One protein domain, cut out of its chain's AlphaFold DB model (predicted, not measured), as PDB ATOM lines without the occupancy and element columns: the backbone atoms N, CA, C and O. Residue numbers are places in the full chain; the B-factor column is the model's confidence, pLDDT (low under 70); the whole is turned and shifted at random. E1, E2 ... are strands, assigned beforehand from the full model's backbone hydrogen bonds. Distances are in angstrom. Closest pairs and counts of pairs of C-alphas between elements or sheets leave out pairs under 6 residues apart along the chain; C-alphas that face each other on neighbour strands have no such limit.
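Overview. This is residues 6 to 82 of the 373 residues of the protein "OmpA family protein" of Bacteroidetes bacterium (UniProt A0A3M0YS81). A strongly twisted meander, E3 E4 E5, each strand the antiparallel neighbour of the one before, has the antiparallel hairpin of E1 and E2 beside its edge strand E3. Residues 33 to 39 fold back along E2 through short pairings. The printed part has 77 residues, no named helix and five strands, E1 to E5; the class is all strand, with 31 residues, under half, in named elements. It is compact, radius of gyration of the C-alphas 13.1 A, and flat, spanning 45 by 32 by 16 A.

Along the chain. Find C-alpha 6 at (176.440, 130.126, 151.787); E1 runs from there to residue 10, 12.4 A. Next come E2, residues 21 to 28, 22.8 A; E3, 50 to 55, 14.2 A; E4, 61 to 66, 15.6 A; and E5, 76 to 81, 16.4 A, ending at (193.606, 125.069, 146.270).

Arrangement. Within hydrogen-bond range you find N 8 and O 23 between E1 and E2, 3.1 A; N 51 and O 65 between E3 and E4, 2.9 A; N 64 and O 78 between E4 and E5, 3.1 A. The closest C-alphas of E1 and E3, Ser 9 and Ala 51, are 5.5 A apart.

Size, cuts and confidence. The farthest C-alphas, Phe 30 and Leu 72, are 45.3 A apart. The printed part has no cut; the link E2 to E3 is long. Residues 28 to 32 have pLDDT under 70.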
ATOM      1  N   LEU A   6     176.708 129.380 153.004       88.06
ATOM      2  CA  LEU A   6     176.440 130.126 151.787       88.06
ATOM      3  C   LEU A   6     177.705 130.853 151.340       88.06
ATOM      4  O   LEU A   6     178.221 131.722 152.046       88.06
ATOM      5  N   TYR A   7     178.157 130.524 150.133       91.06
ATOM      6  CA  TYR A   7     179.095 131.347 149.381       91.06
ATOM      7  C   TYR A   7     178.314 132.217 148.409       91.06
ATOM      8  O   TYR A   7     177.479 131.719 147.653       91.06
ATOM      9  N   PHE A   8     178.587 133.512 148.419       93.19
ATOM     10  CA  PHE A   8     177.946 134.463 147.521       93.19
ATOM     11  C   PHE A   8     178.902 135.603 147.210       93.19
ATOM     12  O   PHE A   8     179.841 135.845 147.966       93.19
ATOM     13  N   SER A   9     178.650 136.311 146.112       95.19
ATOM     14  CA  SER A   9     179.443 137.483 145.757       95.19
ATOM     15  C   SER A   9     178.677 138.775 145.971       95.19
ATOM     16  O   SER A   9     177.488 138.852 145.663       95.19
ATOM     17  N   THR A  10     179.357 139.803 146.471       93.31
ATOM     18  CA  THR A  10     178.792 141.148 146.631       93.31
ATOM     19  C   THR A  10     179.826 142.219 146.307       93.31
ATOM     20  O   THR A  10     181.023 142.001 146.461       93.31
ATOM     21  N   ASN A  11     179.359 143.376 145.856       92.12
ATOM     22  CA  ASN A  11     180.148 144.588 145.651       92.12
ATOM     23  C   ASN A  11     179.821 145.664 146.709       92.12
ATOM     24  O   ASN A  11     180.009 146.855 146.467       92.12
ATOM     25  N   ASP A  12     179.297 145.257 147.872       90.62
ATOM     26  CA  ASP A  12     179.107 146.148 149.017       90.62
ATOM     27  C   ASP A  12     180.463 146.696 149.478       90.62
ATOM     28  O   ASP A  12     181.299 145.974 150.026       90.62
ATOM     29  N   SER A  13     180.657 148.005 149.312       82.06
ATOM     30  CA  SER A  13     181.908 148.705 149.616       82.06
ATOM     31  C   SER A  13     182.348 148.606 151.080       82.06
ATOM     32  O   SER A  13     183.478 148.956 151.402       82.06
ATOM     33  N   ARG A  14     181.474 148.168 151.998       85.38
ATOM     34  CA  ARG A  14     181.822 147.942 153.412       85.38
ATOM     35  C   ARG A  14     182.474 146.583 153.655       85.38
ATOM     36  O   ARG A  14     182.998 146.350 154.741       85.38
ATOM     37  N   ARG A  15     182.359 145.660 152.699       84.56
ATOM     38  CA  ARG A  15     182.735 144.248 152.859       84.56
ATOM     39  C   ARG A  15     183.615 143.730 151.735       84.56
ATOM     40  O   ARG A  15     184.250 142.697 151.934       84.56
ATOM     41  N   SER A  16     183.651 144.425 150.607       86.38
ATOM     42  CA  SER A  16     184.464 144.098 149.440       86.38
ATOM     43  C   SER A  16     185.734 144.955 149.388       86.38
ATOM     44  O   SER A  16     185.758 146.091 149.856       86.38
ATOM     45  N   MET A  17     186.804 144.391 148.838       82.81
ATOM     46  CA  MET A  17     188.114 145.006 148.611       82.81
ATOM     47  C   MET A  17     188.222 145.636 147.214       82.81
ATOM     48  O   MET A  17     189.107 146.460 146.982       82.81
ATOM     49  N   GLY A  18     187.344 145.240 146.290       80.81
ATOM     50  CA  GLY A  18     187.320 145.685 144.898       80.81
ATOM     51  C   GLY A  18     185.903 145.683 144.328       80.81
ATOM     52  O   GLY A  18     185.005 146.293 144.907       80.81
ATOM     53  N   GLY A  19     185.719 145.031 143.179       88.44
ATOM     54  CA  GLY A  19     184.416 144.842 142.547       88.44
ATOM     55  C   GLY A  19     183.545 143.840 143.310       88.44
ATOM     56  O   GLY A  19     183.328 143.957 144.517       88.44
ATOM     57  N   PHE A  20     182.999 142.847 142.614       94.19
ATOM     58  CA  PHE A  20     182.370 141.717 143.298       94.19
ATOM     59  C   PHE A  20     183.415 140.877 144.031       94.19
ATOM     60  O   PHE A  20     184.361 140.419 143.414       94.19
ATOM     61  N   ASP A  21     183.189 140.599 145.306       95.88
ATOM     62  CA  ASP A  21     184.030 139.718 146.111       95.88
ATOM     63  C   ASP A  21     183.227 138.536 146.620       95.88
ATOM     64  O   ASP A  21     182.058 138.683 146.970       95.88
ATOM     65  N   ILE A  22     183.877 137.381 146.732       95.50
ATOM     66  CA  ILE A  22     183.313 136.169 147.319       95.50
ATOM     67  C   ILE A  22     183.350 136.285 148.845       95.50
ATOM     68  O   ILE A  22     184.408 136.439 149.466       95.50
ATOM     69  N   LEU A  23     182.180 136.176 149.462       94.88
ATOM     70  CA  LEU A  23     181.985 136.120 150.901       94.88
ATOM     71  C   LEU A  23     181.415 134.756 151.292       94.88
ATOM     72  O   LEU A  23     180.784 134.061 150.492       94.88
ATOM     73  N   ARG A  24     181.607 134.408 152.562       91.69
ATOM     74  CA  ARG A  24     181.037 133.223 153.200       91.69
ATOM     75  C   ARG A  24     180.212 133.625 154.415       91.69
ATOM     76  O   ARG A  24     180.680 134.401 155.248       91.69
ATOM     77  N   SER A  25     179.024 133.054 154.548       90.00
ATOM     78  CA  SER A  25     178.205 133.117 155.761       90.00
ATOM     79  C   SER A  25     177.734 131.715 156.140       90.00
ATOM     80  O   SER A  25     177.617 130.842 155.282       90.00
ATOM     81  N   THR A  26     177.502 131.500 157.428       84.00
ATOM     82  CA  THR A  26     177.047 130.226 157.988       84.00
ATOM     83  C   THR A  26     175.732 130.432 158.722       84.00
ATOM     84  O   THR A  26     175.601 131.362 159.517       84.00
ATOM     85  N   PHE A  27     174.750 129.585 158.446       78.75
ATOM     86  CA  PHE A  27     173.469 129.585 159.131       78.75
ATOM     87  C   PHE A  27     173.608 128.896 160.487       78.75
ATOM     88  O   PHE A  27     174.184 127.812 160.577       78.75
ATOM     89  N   ASN A  28     173.089 129.536 161.532       66.62
ATOM     90  CA  ASN A  28     172.928 128.936 162.846       66.62
ATOM     91  C   ASN A  28     171.451 128.563 163.024       66.62
ATOM     92  O   ASN A  28     170.602 129.450 163.128       66.62
ATOM     93  N   GLU A  29     171.138 127.265 163.050       58.59
ATOM     94  CA  GLU A  29     169.758 126.787 163.216       58.59
ATOM     95  C   GLU A  29     169.130 127.110 164.582       58.59
ATOM     96  O   GLU A  29     167.903 127.147 164.693       58.59
ATOM     97  N   PHE A  30     169.943 127.367 165.610       53.00
ATOM     98  CA  PHE A  30     169.478 127.670 166.962       53.00
ATOM     99  C   PHE A  30     169.035 129.123 167.106       53.00
ATOM    100  O   PHE A  30     167.991 129.383 167.696       53.00
ATOM    101  N   SER A  31     169.814 130.062 166.564       63.25
ATOM    102  CA  SER A  31     169.476 131.490 166.559       63.25
ATOM    103  C   SER A  31     168.709 131.927 165.311       63.25
ATOM    104  O   SER A  31     168.392 133.106 165.180       63.25
ATOM    105  N   GLU A  32     168.453 131.001 164.382       66.69
ATOM    106  CA  GLU A  32     167.781 131.240 163.096       66.69
ATOM    107  C   GLU A  32     168.421 132.367 162.276       66.69
ATOM    108  O   GLU A  32     167.770 133.073 161.504       66.69
ATOM    109  N   SER A  33     169.725 132.556 162.443       76.44
ATOM    110  CA  SER A  33     170.415 133.717 161.904       76.44
ATOM    111  C   SER A  33     171.634 133.305 161.105       76.44
ATOM    112  O   SER A  33     172.442 132.481 161.538       76.44
ATOM    113  N   TRP A  34     171.819 133.966 159.970       82.56
ATOM    114  CA  TRP A  34     173.079 133.939 159.248       82.56
ATOM    115  C   TRP A  34     174.149 134.699 160.029       82.56
ATOM    116  O   TRP A  34     173.940 135.837 160.459       82.56
ATOM    117  N   SER A  35     175.315 134.082 160.195       86.19
ATOM    118  CA  SER A  35     176.490 134.745 160.751       86.19
ATOM    119  C   SER A  35     176.909 135.909 159.859       86.19
ATOM    120  O   SER A  35     176.661 135.901 158.650       86.19
ATOM    121  N   THR A  36     177.563 136.925 160.427       88.88
ATOM    122  CA  THR A  36     178.041 138.066 159.637       88.88
ATOM    123  C   THR A  36     178.950 137.579 158.497       88.88
ATOM    124  O   THR A  36     179.987 136.974 158.780       88.88
ATOM    125  N   PRO A  37     178.592 137.840 157.221       92.31
ATOM    126  CA  PRO A  37     179.395 137.446 156.071       92.31
ATOM    127  C   PRO A  37     180.859 137.872 156.183       92.31
ATOM    128  O   PRO A  37     181.153 139.048 156.402       92.31
ATOM    129  N   ARG A  38     181.767 136.915 155.992       92.56
ATOM    130  CA  ARG A  38     183.215 137.134 155.992       92.56
ATOM    131  C   ARG A  38     183.748 137.123 154.566       92.56
ATOM    132  O   ARG A  38     183.471 136.190 153.816       92.56
ATOM    133  N   ASN A  39     184.522 138.145 154.211       92.56
ATOM    134  CA  ASN A  39     185.246 138.204 152.941       92.56
ATOM    135  C   ASN A  39     186.326 137.111 152.915       92.56
ATOM    136  O   ASN A  39     187.042 136.928 153.901       92.56
ATOM    137  N   MET A  40     186.419 136.371 151.806       92.69
ATOM    138  CA  MET A  40     187.377 135.268 151.659       92.69
ATOM    139  C   MET A  40     188.830 135.735 151.494       92.69
ATOM    140  O   MET A  40     189.741 134.922 151.623       92.69
ATOM    141  N   GLY A  41     189.046 137.031 151.256       91.88
ATOM    142  CA  GLY A  41     190.359 137.657 151.195       91.88
ATOM    143  C   GLY A  41     191.217 137.179 150.024       91.88
ATOM    144  O   GLY A  41     190.820 136.343 149.210       91.88
ATOM    145  N   PHE A  42     192.432 137.716 149.941       88.56
ATOM    146  CA  PHE A  42     193.450 137.219 149.019       88.56
ATOM    147  C   PHE A  42     193.937 135.823 149.470       88.56
ATOM    148  O   PHE A  42     194.084 135.614 150.675       88.56
ATOM    149  N   PRO A  43     194.221 134.863 148.565       90.94
ATOM    150  CA  PRO A  43     194.270 134.971 147.098       90.94
ATOM    151  C   PRO A  43     192.956 134.663 146.360       90.94
ATOM    152  O   PRO A  43     192.944 134.639 145.123       90.94
ATOM    153  N   ILE A  44     191.869 134.386 147.087       92.88
ATOM    154  CA  ILE A  44     190.576 134.046 146.479       92.88
ATOM    155  C   ILE A  44     189.985 135.282 145.808       92.88
ATOM    156  O   ILE A  44     189.747 135.249 144.605       92.88
ATOM    157  N   ASN A  45     189.845 136.372 146.558       94.50
ATOM    158  CA  ASN A  45     189.405 137.663 146.047       94.50
ATOM    159  C   ASN A  45     190.582 138.507 145.552       94.50
ATOM    160  O   ASN A  45     191.731 138.350 145.981       94.50
ATOM    161  N   SER A  46     190.273 139.414 144.635       92.19
ATOM    162  CA  SER A  46     191.205 140.299 143.952       92.19
ATOM    163  C   SER A  46     190.696 141.745 143.975       92.19
ATOM    164  O   SER A  46     189.709 142.067 144.622       92.19
ATOM    165  N   ALA A  47     191.384 142.651 143.275       90.31
ATOM    166  CA  ALA A  47     190.874 144.008 143.056       90.31
ATOM    167  C   ALA A  47     189.777 144.074 141.967       90.31
ATOM    168  O   ALA A  47     189.202 145.138 141.753       90.31
ATOM    169  N   GLY A  48     189.547 142.976 141.233       91.25
ATOM    170  CA  GLY A  48     188.550 142.874 140.166       91.25
ATOM    171  C   GLY A  48     187.205 142.342 140.665       91.25
ATOM    172  O   GLY A  48     186.855 142.510 141.827       91.25
ATOM    173  N   ASP A  49     186.455 141.705 139.766       94.25
ATOM    174  CA  ASP A  49     185.227 140.987 140.089       94.25
ATOM    175  C   ASP A  49     185.508 139.484 140.205       94.25
ATOM    176  O   ASP A  49     185.764 138.817 139.199       94.25
ATOM    177  N   ASP A  50     185.338 138.925 141.395       94.94
ATOM    178  CA  ASP A  50     185.417 137.511 141.743       94.94
ATOM    179  C   ASP A  50     184.003 136.964 142.059       94.94
ATOM    180  O   ASP A  50     183.289 137.428 142.955       94.94
ATOM    181  N   ALA A  51     183.538 135.985 141.271       94.38
ATOM    182  CA  ALA A  51     182.169 135.470 141.375       94.38
ATOM    183  C   ALA A  51     181.988 134.005 140.979       94.38
ATOM    184  O   ALA A  51     182.866 133.399 140.371       94.38
ATOM    185  N   TYR A  52     180.803 133.466 141.285       92.88
ATOM    186  CA  TYR A  52     180.388 132.089 140.977       92.88
ATOM    187  C   TYR A  52     181.272 131.026 141.635       92.88
ATOM    188  O   TYR A  52     181.630 130.022 141.023       92.88
ATOM    189  N   PHE A  53     181.632 131.268 142.894       94.00
ATOM    190  CA  PHE A  53     182.444 130.348 143.672       94.00
ATOM    191  C   PHE A  53     181.734 129.016 143.909       94.00
ATOM    192  O   PHE A  53     180.583 128.976 144.351       94.00
ATOM    193  N   ARG A  54     182.442 127.916 143.652       90.88
ATOM    194  CA  ARG A  54     181.946 126.562 143.873       90.88
ATOM    195  C   ARG A  54     183.065 125.642 144.340       90.88
ATOM    196  O   ARG A  54     184.027 125.409 143.614       90.88
ATOM    197  N   LEU A  55     182.913 125.101 145.543       89.25
ATOM    198  CA  LEU A  55     183.803 124.085 146.103       89.25
ATOM    199  C   LEU A  55     183.590 122.727 145.424       89.25
ATOM    200  O   LEU A  55     182.466 122.367 145.063       89.25
ATOM    201  N   THR A  56     184.670 121.968 145.268       84.06
ATOM    202  CA  THR A  56     184.626 120.569 144.841       84.06
ATOM    203  C   THR A  56     184.199 119.657 145.984       84.06
ATOM    204  O   THR A  56     184.303 120.008 147.158       84.06
ATOM    205  N   VAL A  57     183.724 118.458 145.632       77.69
ATOM    206  CA  VAL A  57     183.239 117.461 146.602       77.69
ATOM    207  C   VAL A  57     184.332 117.046 147.583       77.69
ATOM    208  O   VAL A  57     184.028 116.829 148.741       77.69
ATOM    209  N   ASP A  58     185.592 116.988 147.146       77.00
ATOM    210  CA  ASP A  58     186.746 116.655 147.992       77.00
ATOM    211  C   ASP A  58     187.138 117.775 148.984       77.00
ATOM    212  O   ASP A  58     187.987 117.557 149.842       77.00
ATOM    213  N   GLY A  59     186.554 118.974 148.869       85.62
ATOM    214  CA  GLY A  59     186.851 120.131 149.717       85.62
ATOM    215  C   GLY A  59     188.226 120.774 149.485       85.62
ATOM    216  O   GLY A  59     188.509 121.816 150.070       85.62
ATOM    217  N   TYR A  60     189.085 120.209 148.634       88.75
ATOM    218  CA  TYR A  60     190.454 120.701 148.425       88.75
ATOM    219  C   TYR A  60     190.568 121.739 147.312       88.75
ATOM    220  O   TYR A  60     191.593 122.415 147.203       88.75
ATOM    221  N   ARG A  61     189.539 121.878 146.471       93.19
ATOM    222  CA  ARG A  61     189.534 122.824 145.354       93.19
ATOM    223  C   ARG A  61     188.259 123.652 145.321       93.19
ATOM    224  O   ARG A  61     187.199 123.235 145.780       93.19
ATOM    225  N   ALA A  62     188.345 124.830 144.722       93.62
ATOM    226  CA  ALA A  62     187.172 125.591 144.317       93.62
ATOM    227  C   ALA A  62     187.370 126.205 142.940       93.62
ATOM    228  O   ALA A  62     188.478 126.608 142.598       93.62
ATOM    229  N   PHE A  63     186.286 126.319 142.185       95.38
ATOM    230  CA  PHE A  63     186.239 127.027 140.915       95.38
ATOM    231  C   PHE A  63     185.487 128.339 141.078       95.38
ATOM    232  O   PHE A  63     184.488 128.394 141.792       95.38
ATOM    233  N   PHE A  64     185.957 129.388 140.417       95.69
ATOM    234  CA  PHE A  64     185.294 130.687 140.405       95.69
ATOM    235  C   PHE A  64     185.743 131.498 139.188       95.69
ATOM    236  O   PHE A  64     186.802 131.248 138.618       95.69
ATOM    237  N   SER A  65     184.933 132.463 138.767       95.25
ATOM    238  CA  SER A  65     185.284 133.391 137.692       95.25
ATOM    239  C   SER A  65     185.911 134.658 138.256       95.25
ATOM    240  O   SER A  65     185.436 135.172 139.272       95.25
ATOM    241  N   SER A  66     186.914 135.203 137.577       94.56
ATOM    242  CA  SER A  66     187.593 136.412 138.035       94.56
ATOM    243  C   SER A  66     188.037 137.322 136.889       94.56
ATOM    244  O   SER A  66     188.542 136.834 135.880       94.56
ATOM    245  N   SER A  67     187.906 138.641 137.075       93.31
ATOM    246  CA  SER A  67     188.478 139.684 136.199       93.31
ATOM    247  C   SER A  67     189.784 140.289 136.737       93.31
ATOM    248  O   SER A  67     190.146 141.419 136.399       93.31
ATOM    249  N   ARG A  68     190.507 139.558 137.599       91.62
ATOM    250  CA  ARG A  68     191.815 139.984 138.123       91.62
ATOM    251  C   ARG A  68     192.781 140.369 137.001       91.62
ATOM    252  O   ARG A  68     192.701 139.852 135.898       91.62
ATOM    253  N   LYS A  69     193.759 141.227 137.308       86.12
ATOM    254  CA  LYS A  69     194.683 141.839 136.327       86.12
ATOM    255  C   LYS A  69     195.392 140.851 135.386       86.12
ATOM    256  O   LYS A  69     195.786 141.235 134.292       86.12
ATOM    257  N   THR A  70     195.598 139.612 135.821       81.50
ATOM    258  CA  THR A  70     196.238 138.561 135.018       81.50
ATOM    259  C   THR A  70     195.282 137.835 134.070       81.50
ATOM    260  O   THR A  70     195.731 136.946 133.352       81.50
ATOM    261  N   ALA A  71     193.993 138.178 134.072       81.56
ATOM    262  CA  ALA A  71     192.986 137.580 133.210       81.56
ATOM    263  C   ALA A  71     193.124 138.069 131.756       81.56
ATOM    264  O   ALA A  71     193.472 139.222 131.490       81.56
ATOM    265  N   LEU A  72     192.821 137.189 130.806       77.62
ATOM    266  CA  LEU A  72     192.852 137.430 129.370       77.62
ATOM    267  C   LEU A  72     191.436 137.737 128.866       77.62
ATOM    268  O   LEU A  72     190.738 136.889 128.319       77.62
ATOM    269  N   GLY A  73     191.009 138.990 129.029       79.00
ATOM    270  CA  GLY A  73     189.703 139.465 128.568       79.00
ATOM    271  C   GLY A  73     188.839 139.967 129.717       79.00
ATOM    272  O   GLY A  73     189.322 140.680 130.591       79.00
ATOM    273  N   LYS A  74     187.534 139.658 129.690       81.38
ATOM    274  CA  LYS A  74     186.593 140.163 130.704       81.38
ATOM    275  C   LYS A  74     186.647 139.360 132.005       81.38
ATOM    276  O   LYS A  74     186.709 139.971 133.064       81.38
ATOM    277  N   ARG A  75     186.585 138.025 131.945       88.75
ATOM    278  CA  ARG A  75     186.674 137.119 133.105       88.75
ATOM    279  C   ARG A  75     187.205 135.762 132.659       88.75
ATOM    280  O   ARG A  75     186.731 135.253 131.646       88.75
ATOM    281  N   ASP A  76     188.062 135.164 133.477       92.56
ATOM    282  CA  ASP A  76     188.543 133.791 133.299       92.56
ATOM    283  C   ASP A  76     188.094 132.891 134.449       92.56
ATOM    284  O   ASP A  76     187.723 133.368 135.525       92.56
ATOM    285  N   LEU A  77     188.138 131.577 134.222       93.12
ATOM    286  CA  LEU A  77     187.914 130.569 135.253       93.12
ATOM    287  C   LEU A  77     189.215 130.314 136.022       93.12
ATOM    288  O   LEU A  77     190.238 129.966 135.435       93.12
ATOM    289  N   TYR A  78     189.151 130.429 137.342       93.56
ATOM    290  CA  TYR A  78     190.251 130.162 138.256       93.56
ATOM    291  C   TYR A  78     189.938 128.963 139.139       93.56
ATOM    292  O   TYR A  78     188.781 128.675 139.454       93.56
ATOM    293  N   VAL A  79     191.006 128.292 139.565       94.81
ATOM    294  CA  VAL A  79     190.969 127.256 140.590       94.81
ATOM    295  C   VAL A  79     191.721 127.744 141.827       94.81
ATOM    296  O   VAL A  79     192.842 128.243 141.728       94.81
ATOM    297  N   ALA A  80     191.095 127.618 142.992       93.50
ATOM    298  CA  ALA A  80     191.740 127.767 144.289       93.50
ATOM    299  C   ALA A  80     192.055 126.384 144.862       93.50
ATOM    300  O   ALA A  80     191.252 125.462 144.707       93.50
ATOM    301  N   TYR A  81     193.191 126.268 145.545       92.00
ATOM    302  CA  TYR A  81     193.606 125.069 146.270       92.00
ATOM    303  C   TYR A  81     193.678 125.384 147.760       92.00
ATOM    304  O   TYR A  81     194.201 126.433 148.144       92.00
ATOM    305  N   PHE A  82     193.159 124.480 148.584       87.31
ATOM    306  CA  PHE A  82     193.207 124.584 150.037       87.31
ATOM    307  C   PHE A  82     194.216 123.584 150.605       87.31
ATOM    308  O   PHE A  82     194.337 122.464 150.116       87.31
TER     309      PHE A  82